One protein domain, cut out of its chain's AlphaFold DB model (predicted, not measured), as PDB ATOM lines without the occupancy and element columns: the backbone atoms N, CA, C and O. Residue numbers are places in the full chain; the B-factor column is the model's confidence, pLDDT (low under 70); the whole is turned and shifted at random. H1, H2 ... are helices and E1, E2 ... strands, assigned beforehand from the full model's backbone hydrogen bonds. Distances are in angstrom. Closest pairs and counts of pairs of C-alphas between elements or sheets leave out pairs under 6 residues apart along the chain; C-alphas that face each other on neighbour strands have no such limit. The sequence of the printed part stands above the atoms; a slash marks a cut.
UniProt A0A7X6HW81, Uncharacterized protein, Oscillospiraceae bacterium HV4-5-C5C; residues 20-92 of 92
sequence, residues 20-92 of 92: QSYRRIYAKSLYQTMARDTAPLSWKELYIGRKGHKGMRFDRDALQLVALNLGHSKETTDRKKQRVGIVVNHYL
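This is residues 20 to 92 of the 92 residues of an uncharacterized protein of Oscillospiraceae bacterium HV4-5-C5C (UniProt A0A7X6HW81). Three crossed helices, H1, H2 and H3, pack on one another, with a small hairpin of strands E1 and E2 toward one end of the longest axis. The printed part has 73 residues, with three named helices and two named strands in the order H1, E1, E2, H2, H3; the sheet E1 - E2 is antiparallel and the class mostly helix. It is compact, with a radius of gyration of the C-alphas of 11.4 A and spans of 31 by 25 by 23 A.

H1, residues 20 to 34, begins at C-alpha 20 (22.234, 37.349, -26.858) and is 20.9 A long. E1 is residues 46 to 48, 6.2 A, and E2 57 to 59, 7.0 A. H2 is residues 60 to 69, 14.3 A. H3, residues 85 to 91, 9.8 A, ends at C-alpha 91 (13.573, 37.015, -27.889).

H1 touches H2 at a steep tilt of 45 degrees, opposite ways; their closest C-alphas, of Met 34 and Ala 62, are 5.4 A apart. With residues 23 to 28 alone H1 touches H3, closest at the C-alphas of Arg 24 and Tyr 91, 4.4 A. H2 touches H3, closest at the C-alphas of Ala 67 and Val 87, 6.2 A. In the hairpin, N 47 and O 58 are 2.8 A apart, within hydrogen-bond range. In H1, H2 and H3 every O i to N i+4 pair is within range.

The printed part has no cut. The links H1 to E1 and H2 to H3 are long. No printed residue is under 70 in pLDDT.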
ATOM      1  N   GLN A  20      23.541  37.984 -26.784       88.38
ATOM      2  CA  GLN A  20      22.234  37.349 -26.858       88.38
ATOM      3  C   GLN A  20      21.248  37.964 -25.866       88.38
ATOM      4  O   GLN A  20      20.118  38.243 -26.268       88.38
ATOM      5  N   SER A  21      21.638  38.244 -24.618       92.12
ATOM      6  CA  SER A  21      20.745  38.946 -23.686       92.12
ATOM      7  C   SER A  21      20.459  40.373 -24.131       92.12
ATOM      8  O   SER A  21      19.293  40.764 -24.132       92.12
ATOM      9  N   TYR A  22      21.455  41.117 -24.626       92.75
ATOM     10  CA  TYR A  22      21.206  42.455 -25.182       92.75
ATOM     11  C   TYR A  22      20.227  42.422 -26.359       92.75
ATOM     12  O   TYR A  22      19.310  43.239 -26.418       92.75
ATOM     13  N   ARG A  23      20.350  41.443 -27.266       91.81
ATOM     14  CA  ARG A  23      19.389  41.256 -28.367       91.81
ATOM     15  C   ARG A  23      17.981  40.940 -27.870       91.81
ATOM     16  O   ARG A  23      17.031  41.445 -28.457       91.81
ATOM     17  N   ARG A  24      17.837  40.139 -26.805       94.06
ATOM     18  CA  ARG A  24      16.533  39.853 -26.176       94.06
ATOM     19  C   ARG A  24      15.906  41.116 -25.593       94.06
ATOM     20  O   ARG A  24      14.759  41.419 -25.902       94.06
ATOM     21  N   ILE A  25      16.673  41.880 -24.813       96.12
ATOM     22  CA  ILE A  25      16.215  43.142 -24.212       96.12
ATOM     23  C   ILE A  25      15.781  44.124 -25.304       96.12
ATOM     24  O   ILE A  25      14.674  44.653 -25.245       96.12
ATOM     25  N   TYR A  26      16.617  44.306 -26.330       95.75
ATOM     26  CA  TYR A  26      16.323  45.182 -27.461       95.75
ATOM     27  C   TYR A  26      15.065  44.754 -28.225       95.75
ATOM     28  O   TYR A  26      14.193  45.570 -28.499       95.75
ATOM     29  N   ALA A  27      14.933  43.469 -28.553       95.75
ATOM     30  CA  ALA A  27      13.764  42.963 -29.262       95.75
ATOM     31  C   ALA A  27      12.474  43.149 -28.452       95.75
ATOM     32  O   ALA A  27      11.442  43.505 -29.019       95.75
ATOM     33  N   LYS A  28      12.537  42.932 -27.133       96.25
ATOM     34  CA  LYS A  28      11.401  43.112 -26.230       96.25
ATOM     35  C   LYS A  28      10.971  44.574 -26.150       96.25
ATOM     36  O   LYS A  28       9.784  44.841 -26.313       96.25
ATOM     37  N   SER A  29      11.905  45.507 -25.958       97.00
ATOM     38  CA  SER A  29      11.573  46.938 -25.911       97.00
ATOM     39  C   SER A  29      11.036  47.445 -27.251       97.00
ATOM     40  O   SER A  29      10.062  48.199 -27.291       97.00
ATOM     41  N   LEU A  30      11.614  46.973 -28.358       96.62
ATOM     42  CA  LEU A  30      11.171  47.330 -29.698       96.62
ATOM     43  C   LEU A  30       9.759  46.802 -29.975       96.62
ATOM     44  O   LEU A  30       8.908  47.553 -30.442       96.62
ATOM     45  N   TYR A  31       9.488  45.539 -29.628       96.94
ATOM     46  CA  TYR A  31       8.151  44.964 -29.752       96.94
ATOM     47  C   TYR A  31       7.133  45.734 -28.910       96.94
ATOM     48  O   TYR A  31       6.084  46.093 -29.423       96.94
ATOM     49  N   GLN A  32       7.448  46.044 -27.650       96.31
ATOM     50  CA  GLN A  32       6.555  46.806 -26.768       96.31
ATOM     51  C   GLN A  32       6.226  48.199 -27.315       96.31
ATOM     52  O   GLN A  32       5.099  48.655 -27.163       96.31
ATOM     53  N   THR A  33       7.185  48.854 -27.969       96.62
ATOM     54  CA  THR A  33       6.980  50.175 -28.583       96.62
ATOM     55  C   THR A  33       6.113  50.107 -29.845       96.62
ATOM     56  O   THR A  33       5.375  51.041 -30.141       96.62
ATOM     57  N   MET A  34       6.217  49.022 -30.617       95.19
ATOM     58  CA  MET A  34       5.570  48.892 -31.929       95.19
ATOM     59  C   MET A  34       4.243  48.129 -31.900       95.19
ATOM     60  O   MET A  34       3.443  48.267 -32.825       95.19
ATOM     61  N   ALA A  35       4.035  47.270 -30.904       96.38
ATOM     62  CA  ALA A  35       2.878  46.395 -30.841       96.38
ATOM     63  C   ALA A  35       1.601  47.197 -30.601       96.38
ATOM     64  O   ALA A  35       1.493  47.965 -29.645       96.38
ATOM     65  N   ARG A  36       0.607  46.964 -31.456       96.38
ATOM     66  CA  ARG A  36      -0.760  47.421 -31.222       96.38
ATOM     67  C   ARG A  36      -1.423  46.529 -30.174       96.38
ATOM     68  O   ARG A  36      -0.973  45.409 -29.913       96.38
ATOM     69  N   ASP A  37      -2.534  47.004 -29.617       95.31
ATOM     70  CA  ASP A  37      -3.412  46.128 -28.847       95.31
ATOM     71  C   ASP A  37      -3.857  44.949 -29.725       95.31
ATOM     72  O   ASP A  37      -4.253  45.126 -30.875       95.31
ATOM     73  N   THR A  38      -3.767  43.740 -29.178       95.00
ATOM     74  CA  THR A  38      -4.070  42.495 -29.893       95.00
ATOM     75  C   THR A  38      -5.539  42.099 -29.807       95.00
ATOM     76  O   THR A  38      -5.977  41.272 -30.607       95.00
ATOM     77  N   ALA A  39      -6.304  42.670 -28.871       94.50
ATOM     78  CA  ALA A  39      -7.728  42.391 -28.717       94.50
ATOM     79  C   ALA A  39      -8.573  42.754 -29.959       94.50
ATOM     80  O   ALA A  39      -9.374  41.910 -30.366       94.50
ATOM     81  N   PRO A  40      -8.394  43.928 -30.603       96.50
ATOM     82  CA  PRO A  40      -9.174  44.293 -31.788       96.50
ATOM     83  C   PRO A  40      -8.650  43.683 -33.100       96.50
ATOM     84  O   PRO A  40      -9.313  43.803 -34.129       96.50
ATOM     85  N   LEU A  41      -7.466  43.060 -33.105       95.25
ATOM     86  CA  LEU A  41      -6.840  42.569 -34.336       95.25
ATOM     87  C   LEU A  41      -7.536  41.320 -34.883       95.25
ATOM     88  O   LEU A  41      -7.914  40.402 -34.151       95.25
ATOM     89  N   SER A  42      -7.621  41.234 -36.210       95.19
ATOM     90  CA  SER A  42      -8.133  40.041 -36.874       95.19
ATOM     91  C   SER A  42      -7.142  38.873 -36.795       95.19
ATOM     92  O   SER A  42      -5.925  39.042 -36.692       95.19
ATOM     93  N   TRP A  43      -7.636  37.643 -36.966       91.81
ATOM     94  CA  TRP A  43      -6.795  36.437 -36.996       91.81
ATOM     95  C   TRP A  43      -5.642  36.490 -38.012       91.81
ATOM     96  O   TRP A  43      -4.611  35.851 -37.803       91.81
ATOM     97  N   LYS A  44      -5.793  37.243 -39.110       90.69
ATOM     98  CA  LYS A  44      -4.754  37.393 -40.146       90.69
ATOM     99  C   LYS A  44      -3.618  38.322 -39.714       90.69
ATOM    100  O   LYS A  44      -2.510  38.204 -40.242       90.69
ATOM    101  N   GLU A  45      -3.894  39.245 -38.802       93.69
ATOM    102  CA  GLU A  45      -2.940  40.205 -38.230       93.69
ATOM    103  C   GLU A  45      -2.257  39.653 -36.982       93.69
ATOM    104  O   GLU A  45      -1.199  40.128 -36.582       93.69
ATOM    105  N   LEU A  46      -2.815  38.596 -36.402       94.81
ATOM    106  CA  LEU A  46      -2.230  37.935 -35.256       94.81
ATOM    107  C   LEU A  46      -1.194  36.882 -35.666       94.81
ATOM    108  O   LEU A  46      -1.299  36.145 -36.660       94.81
ATOM    109  N   TYR A  47      -0.162  36.786 -34.844       94.50
ATOM    110  CA  TYR A  47       0.689  35.619 -34.742       94.50
ATOM    111  C   TYR A  47       0.332  34.872 -33.460       94.50
ATOM    112  O   TYR A  47       0.369  35.436 -32.369       94.50
ATOM    113  N   ILE A  48      -0.011  33.593 -33.602       94.44
ATOM    114  CA  ILE A  48      -0.259  32.722 -32.457       94.44
ATOM    115  C   ILE A  48       1.049  32.038 -32.090       94.44
ATOM    116  O   ILE A  48       1.628  31.300 -32.899       94.44
ATOM    117  N   GLY A  49       1.504  32.309 -30.871       92.31
ATOM    118  CA  GLY A  49       2.695  31.715 -30.300       92.31
ATOM    119  C   GLY A  49       2.615  30.190 -30.304       92.31
ATOM    120  O   GLY A  49       1.544  29.574 -30.308       92.31
ATOM    121  N   ARG A  50       3.788  29.565 -30.357       89.38
ATOM    122  CA  ARG A  50       3.965  28.109 -30.379       89.38
ATOM    123  C   ARG A  50       4.868  27.706 -29.217       89.38
ATOM    124  O   ARG A  50       5.504  28.561 -28.606       89.38
ATOM    125  N   LYS A  51       4.958  26.402 -28.936       89.75
ATOM    126  CA  LYS A  51       5.818  25.848 -27.873       89.75
ATOM    127  C   LYS A  51       5.555  26.542 -26.523       89.75
ATOM    128  O   LYS A  51       4.413  26.525 -26.079       89.75
ATOM    129  N   GLY A  52       6.566  27.171 -25.918       89.06
ATOM    130  CA  GLY A  52       6.451  27.878 -24.635       89.06
ATOM    131  C   GLY A  52       5.469  29.053 -24.638       89.06
ATOM    132  O   GLY A  52       4.994  29.440 -23.580       89.06
ATOM    133  N   HIS A  53       5.092  29.561 -25.816       90.00
ATOM    134  CA  HIS A  53       4.117  30.647 -25.975       90.00
ATOM    135  C   HIS A  53       2.817  30.162 -26.628       90.00
ATOM    136  O   HIS A  53       2.119  30.939 -27.281       90.00
ATOM    137  N   LYS A  54       2.505  28.860 -26.547       92.62
ATOM    138  CA  LYS A  54       1.326  28.289 -27.209       92.62
ATOM    139  C   LYS A  54       0.054  29.027 -26.776       92.62
ATOM    140  O   LYS A  54      -0.269  29.074 -25.597       92.62
ATOM    141  N   GLY A  55      -0.671  29.568 -27.752       92.00
ATOM    142  CA  GLY A  55      -1.942  30.264 -27.524       92.00
ATOM    143  C   GLY A  55      -1.813  31.754 -27.191       92.00
ATOM    144  O   GLY A  55      -2.814  32.462 -27.280       92.00
ATOM    145  N   MET A  56      -0.609  32.258 -26.901       94.75
ATOM    146  CA  MET A  56      -0.383  33.699 -26.768       94.75
ATOM    147  C   MET A  56      -0.543  34.392 -28.123       94.75
ATOM    148  O   MET A  56      -0.129  33.866 -29.160       94.75
ATOM    149  N   ARG A  57      -1.153  35.577 -28.107       96.00
ATOM    150  CA  ARG A  57      -1.409  36.397 -29.292       96.00
ATOM    151  C   ARG A  57      -0.383  37.517 -29.362       96.00
ATOM    152  O   ARG A  57      -0.151  38.205 -28.375       96.00
ATOM    153  N   PHE A  58       0.202  37.694 -30.536       96.19
ATOM    154  CA  PHE A  58       1.156  38.756 -30.819       96.19
ATOM    155  C   PHE A  58       0.739  39.504 -32.084       96.19
ATOM    156  O   PHE A  58       0.187  38.897 -33.006       96.19
ATOM    157  N   ASP A  59       1.048  40.795 -32.151       96.19
ATOM    158  CA  ASP A  59       0.885  41.597 -33.360       96.19
ATOM    159  C   ASP A  59       1.939  41.173 -34.394       96.19
ATOM    160  O   ASP A  59       3.149  41.305 -34.183       96.19
ATOM    161  N   ARG A  60       1.484  40.616 -35.520       94.06
ATOM    162  CA  ARG A  60       2.363  40.093 -36.569       94.06
ATOM    163  C   ARG A  60       3.175  41.187 -37.244       94.06
ATOM    164  O   ARG A  60       4.334  40.933 -37.572       94.06
ATOM    165  N   ASP A  61       2.588  42.359 -37.467       93.31
ATOM    166  CA  ASP A  61       3.269  43.439 -38.180       93.31
ATOM    167  C   ASP A  61       4.391  44.007 -37.296       93.31
ATOM    168  O   ASP A  61       5.523  44.173 -37.758       93.31
ATOM    169  N   ALA A  62       4.141  44.150 -35.989       95.38
ATOM    170  CA  ALA A  62       5.174  44.506 -35.016       95.38
ATOM    171  C   ALA A  62       6.298  43.456 -34.955       95.38
ATOM    172  O   ALA A  62       7.480  43.801 -35.020       95.38
ATOM    173  N   LEU A  63       5.970  42.157 -34.914       94.88
ATOM    174  CA  LEU A  63       6.989  41.099 -34.963       94.88
ATOM    175  C   LEU A  63       7.819  41.136 -36.253       94.88
ATOM    176  O   LEU A  63       9.007  40.810 -36.223       94.88
ATOM    177  N   GLN A  64       7.217  41.512 -37.381       93.25
ATOM    178  CA  GLN A  64       7.917  41.623 -38.658       93.25
ATOM    179  C   GLN A  64       8.910  42.789 -38.651       93.25
ATOM    180  O   GLN A  64      10.042  42.627 -39.113       93.25
ATOM    181  N   LEU A  65       8.531  43.930 -38.075       92.81
ATOM    182  CA  LEU A  65       9.436  45.064 -37.885       92.81
ATOM    183  C   LEU A  65      10.602  44.700 -36.963       92.81
ATOM    184  O   LEU A  65      11.755  45.006 -37.276       92.81
ATOM    185  N   VAL A  66      10.341  43.978 -35.871       94.94
ATOM    186  CA  VAL A  66      11.402  43.502 -34.970       94.94
ATOM    187  C   VAL A  66      12.333  42.522 -35.691       94.94
ATOM    188  O   VAL A  66      13.555  42.640 -35.587       94.94
ATOM    189  N   ALA A  67      11.793  41.589 -36.480       92.25
ATOM    190  CA  ALA A  67      12.595  40.649 -37.263       92.25
ATOM    191  C   ALA A  67      13.483  41.358 -38.299       92.25
ATOM    192  O   ALA A  67      14.634  40.956 -38.488       92.25
ATOM    193  N   LEU A  68      12.977  42.414 -38.943       91.75
ATOM    194  CA  LEU A  68      13.733  43.248 -39.878       91.75
ATOM    195  C   LEU A  68      14.881  43.978 -39.167       91.75
ATOM    196  O   LEU A  68      16.022  43.889 -39.611       91.75
ATOM    197  N   ASN A  69      14.604  44.608 -38.022       91.38
ATOM    198  CA  ASN A  69      15.604  45.324 -37.223       91.38
ATOM    199  C   ASN A  69      16.715  44.410 -36.686       91.38
ATOM    200  O   ASN A  69      17.867  44.820 -36.576       91.38
ATOM    201  N   LEU A  70      16.390  43.154 -36.371       90.00
ATOM    202  CA  LEU A  70      17.370  42.151 -35.946       90.00
ATOM    203  C   LEU A  70      18.131  41.500 -37.117       90.00
ATOM    204  O   LEU A  70      19.059  40.723 -36.880       90.00
ATOM    205  N   GLY A  71      17.742  41.782 -38.364       87.44
ATOM    206  CA  GLY A  71      18.343  41.195 -39.565       87.44
ATOM    207  C   GLY A  71      17.921  39.747 -39.847       87.44
ATOM    208  O   GLY A  71      18.613  39.037 -40.573       87.44
ATOM    209  N   HIS A  72      16.799  39.284 -39.286       84.50
ATOM    210  CA  HIS A  72      16.285  37.914 -39.459       84.50
ATOM    211  C   HIS A  72      15.315  37.750 -40.628       84.50
ATOM    212  O   HIS A  72      15.019  36.624 -41.044       84.50
ATOM    213  N   SER A  73      14.807  38.857 -41.161       78.94
ATOM    214  CA  SER A  73      13.915  38.875 -42.316       78.94
ATOM    215  C   SER A  73      14.309  39.967 -43.294       78.94
ATOM    216  O   SER A  73      14.827  41.005 -42.893       78.94
ATOM    217  N   LYS A  74      13.998  39.746 -44.568       73.44
ATOM    218  CA  LYS A  74      14.004  40.801 -45.580       73.44
ATOM    219  C   LYS A  74      12.643  41.481 -45.592       73.44
ATOM    220  O   LYS A  74      11.639  40.832 -45.293       73.44
ATOM    221  N   GLU A  75      12.617  42.754 -45.956       74.06
ATOM    222  CA  GLU A  75      11.370  43.461 -46.213       74.06
ATOM    223  C   GLU A  75      10.621  42.740 -47.342       74.06
ATOM    224  O   GLU A  75      11.135  42.555 -48.447       74.06
ATOM    225  N   THR A  76       9.449  42.195 -47.021       75.12
ATOM    226  CA  THR A  76       8.640  41.430 -47.966       75.12
ATOM    227  C   THR A  76       7.164  41.582 -47.640       75.12
ATOM    228  O   THR A  76       6.740  41.441 -46.489       75.12
ATOM    229  N   THR A  77       6.378  41.828 -48.682       75.12
ATOM    230  CA  THR A  77       4.917  41.916 -48.611       75.12
ATOM    231  C   THR A  77       4.275  40.539 -48.394       75.12
ATOM    232  O   THR A  77       3.147  40.437 -47.919       75.12
ATOM    233  N   ASP A  78       4.994  39.451 -48.703       81.75
ATOM    234  CA  ASP A  78       4.497  38.084 -48.541       81.75
ATOM    235  C   ASP A  78       4.605  37.611 -47.081       81.75
ATOM    236  O   ASP A  78       5.655  37.159 -46.610       81.75
ATOM    237  N   ARG A  79       3.467  37.642 -46.377       73.62
ATOM    238  CA  ARG A  79       3.331  37.211 -44.975       73.62
ATOM    239  C   ARG A  79       3.756  35.762 -44.708       73.62
ATOM    240  O   ARG A  79       4.051  35.437 -43.559       73.62
ATOM    241  N   LYS A  80       3.802  34.874 -45.711       74.75
ATOM    242  CA  LYS A  80       4.261  33.480 -45.525       74.75
ATOM    243  C   LYS A  80       5.782  33.378 -45.413       74.75
ATOM    244  O   LYS A  80       6.282  32.453 -44.779       74.75
ATOM    245  N   LYS A  81       6.510  34.323 -46.013       73.50
ATOM    246  CA  LYS A  81       7.983  34.374 -46.009       73.50
ATOM    247  C   LYS A  81       8.549  35.126 -44.804       73.50
ATOM    248  O   LYS A  81       9.742  35.035 -44.517       73.50
ATOM    249  N   GLN A  82       7.691  35.837 -44.083       80.19
ATOM    250  CA  GLN A  82       8.018  36.537 -42.850       80.19
ATOM    251  C   GLN A  82       8.380  35.545 -41.734       80.19
ATOM    252  O   GLN A  82       7.596  34.668 -41.366       80.19
ATOM    253  N   ARG A  83       9.580  35.680 -41.156       81.69
ATOM    254  CA  ARG A  83      10.106  34.766 -40.123       81.69
ATOM    255  C   ARG A  83       9.761  35.217 -38.700       81.69
ATOM    256  O   ARG A  83      10.552  35.017 -37.790       81.69
ATOM    257  N   VAL A  84       8.571  35.774 -38.478       87.62
ATOM    258  CA  VAL A  84       8.144  36.377 -37.194       87.62
ATOM    259  C   VAL A  84       8.252  35.446 -35.980       87.62
ATOM    260  O   VAL A  84       8.530  35.889 -34.870       87.62
ATOM    261  N   GLY A  85       8.113  34.131 -36.181       86.56
ATOM    262  CA  GLY A  85       8.226  33.151 -35.100       86.56
ATOM    263  C   GLY A  85       9.627  33.036 -34.492       86.56
ATOM    264  O   GLY A  85       9.745  32.581 -33.356       86.56
ATOM    265  N   ILE A  86      10.684  33.445 -35.204       86.50
ATOM    266  CA  ILE A  86      12.033  33.485 -34.621       86.50
ATOM    267  C   ILE A  86      12.098  34.517 -33.496       86.50
ATOM    268  O   ILE A  86      12.780  34.290 -32.504       86.50
ATOM    269  N   VAL A  87      11.346  35.615 -33.634       88.88
ATOM    270  CA  VAL A  87      11.362  36.695 -32.658       88.88
ATOM    271  C   VAL A  87      10.717  36.246 -31.366       88.88
ATOM    272  O   VAL A  87      11.327  36.360 -30.311       88.88
ATOM    273  N   VAL A  88       9.537  35.638 -31.474       90.62
ATOM    274  CA  VAL A  88       8.822  35.113 -30.311       90.62
ATOM    275  C   VAL A  88       9.653  34.052 -29.595       90.62
ATOM    276  O   VAL A  88       9.918  34.193 -28.420       90.62
ATOM    277  N   ASN A  89      10.137  33.019 -30.288       88.06
ATOM    278  CA  ASN A  89      10.750  31.882 -29.589       88.06
ATOM    279  C   ASN A  89      12.150  32.154 -29.013       88.06
ATOM    280  O   ASN A  89      12.607  31.382 -28.172       88.06
ATOM    281  N   HIS A  90      12.869  33.162 -29.514       86.25
ATOM    282  CA  HIS A  90      14.242  33.438 -29.080       86.25
ATOM    283  C   HIS A  90      14.390  34.746 -28.309       86.25
ATOM    284  O   HIS A  90      15.407  34.911 -27.628       86.25
ATOM    285  N   TYR A  91      13.430  35.669 -28.431       87.44
ATOM    286  CA  TYR A  91      13.573  37.015 -27.889       87.44
ATOM    287  C   TYR A  91      12.439  37.517 -26.995       87.44
ATOM    288  O   TYR A  91      12.711  38.434 -26.218       87.44
ATOM    289  N   LEU A  92      11.232  36.947 -27.061       87.19
ATOM    290  CA  LEU A  92      10.084  37.339 -26.228       87.19
ATOM    291  C   LEU A  92       9.710  36.225 -25.248       87.19
ATOM    292  O   LEU A  92       9.172  36.567 -24.174       87.19
TER     293      LEU A  92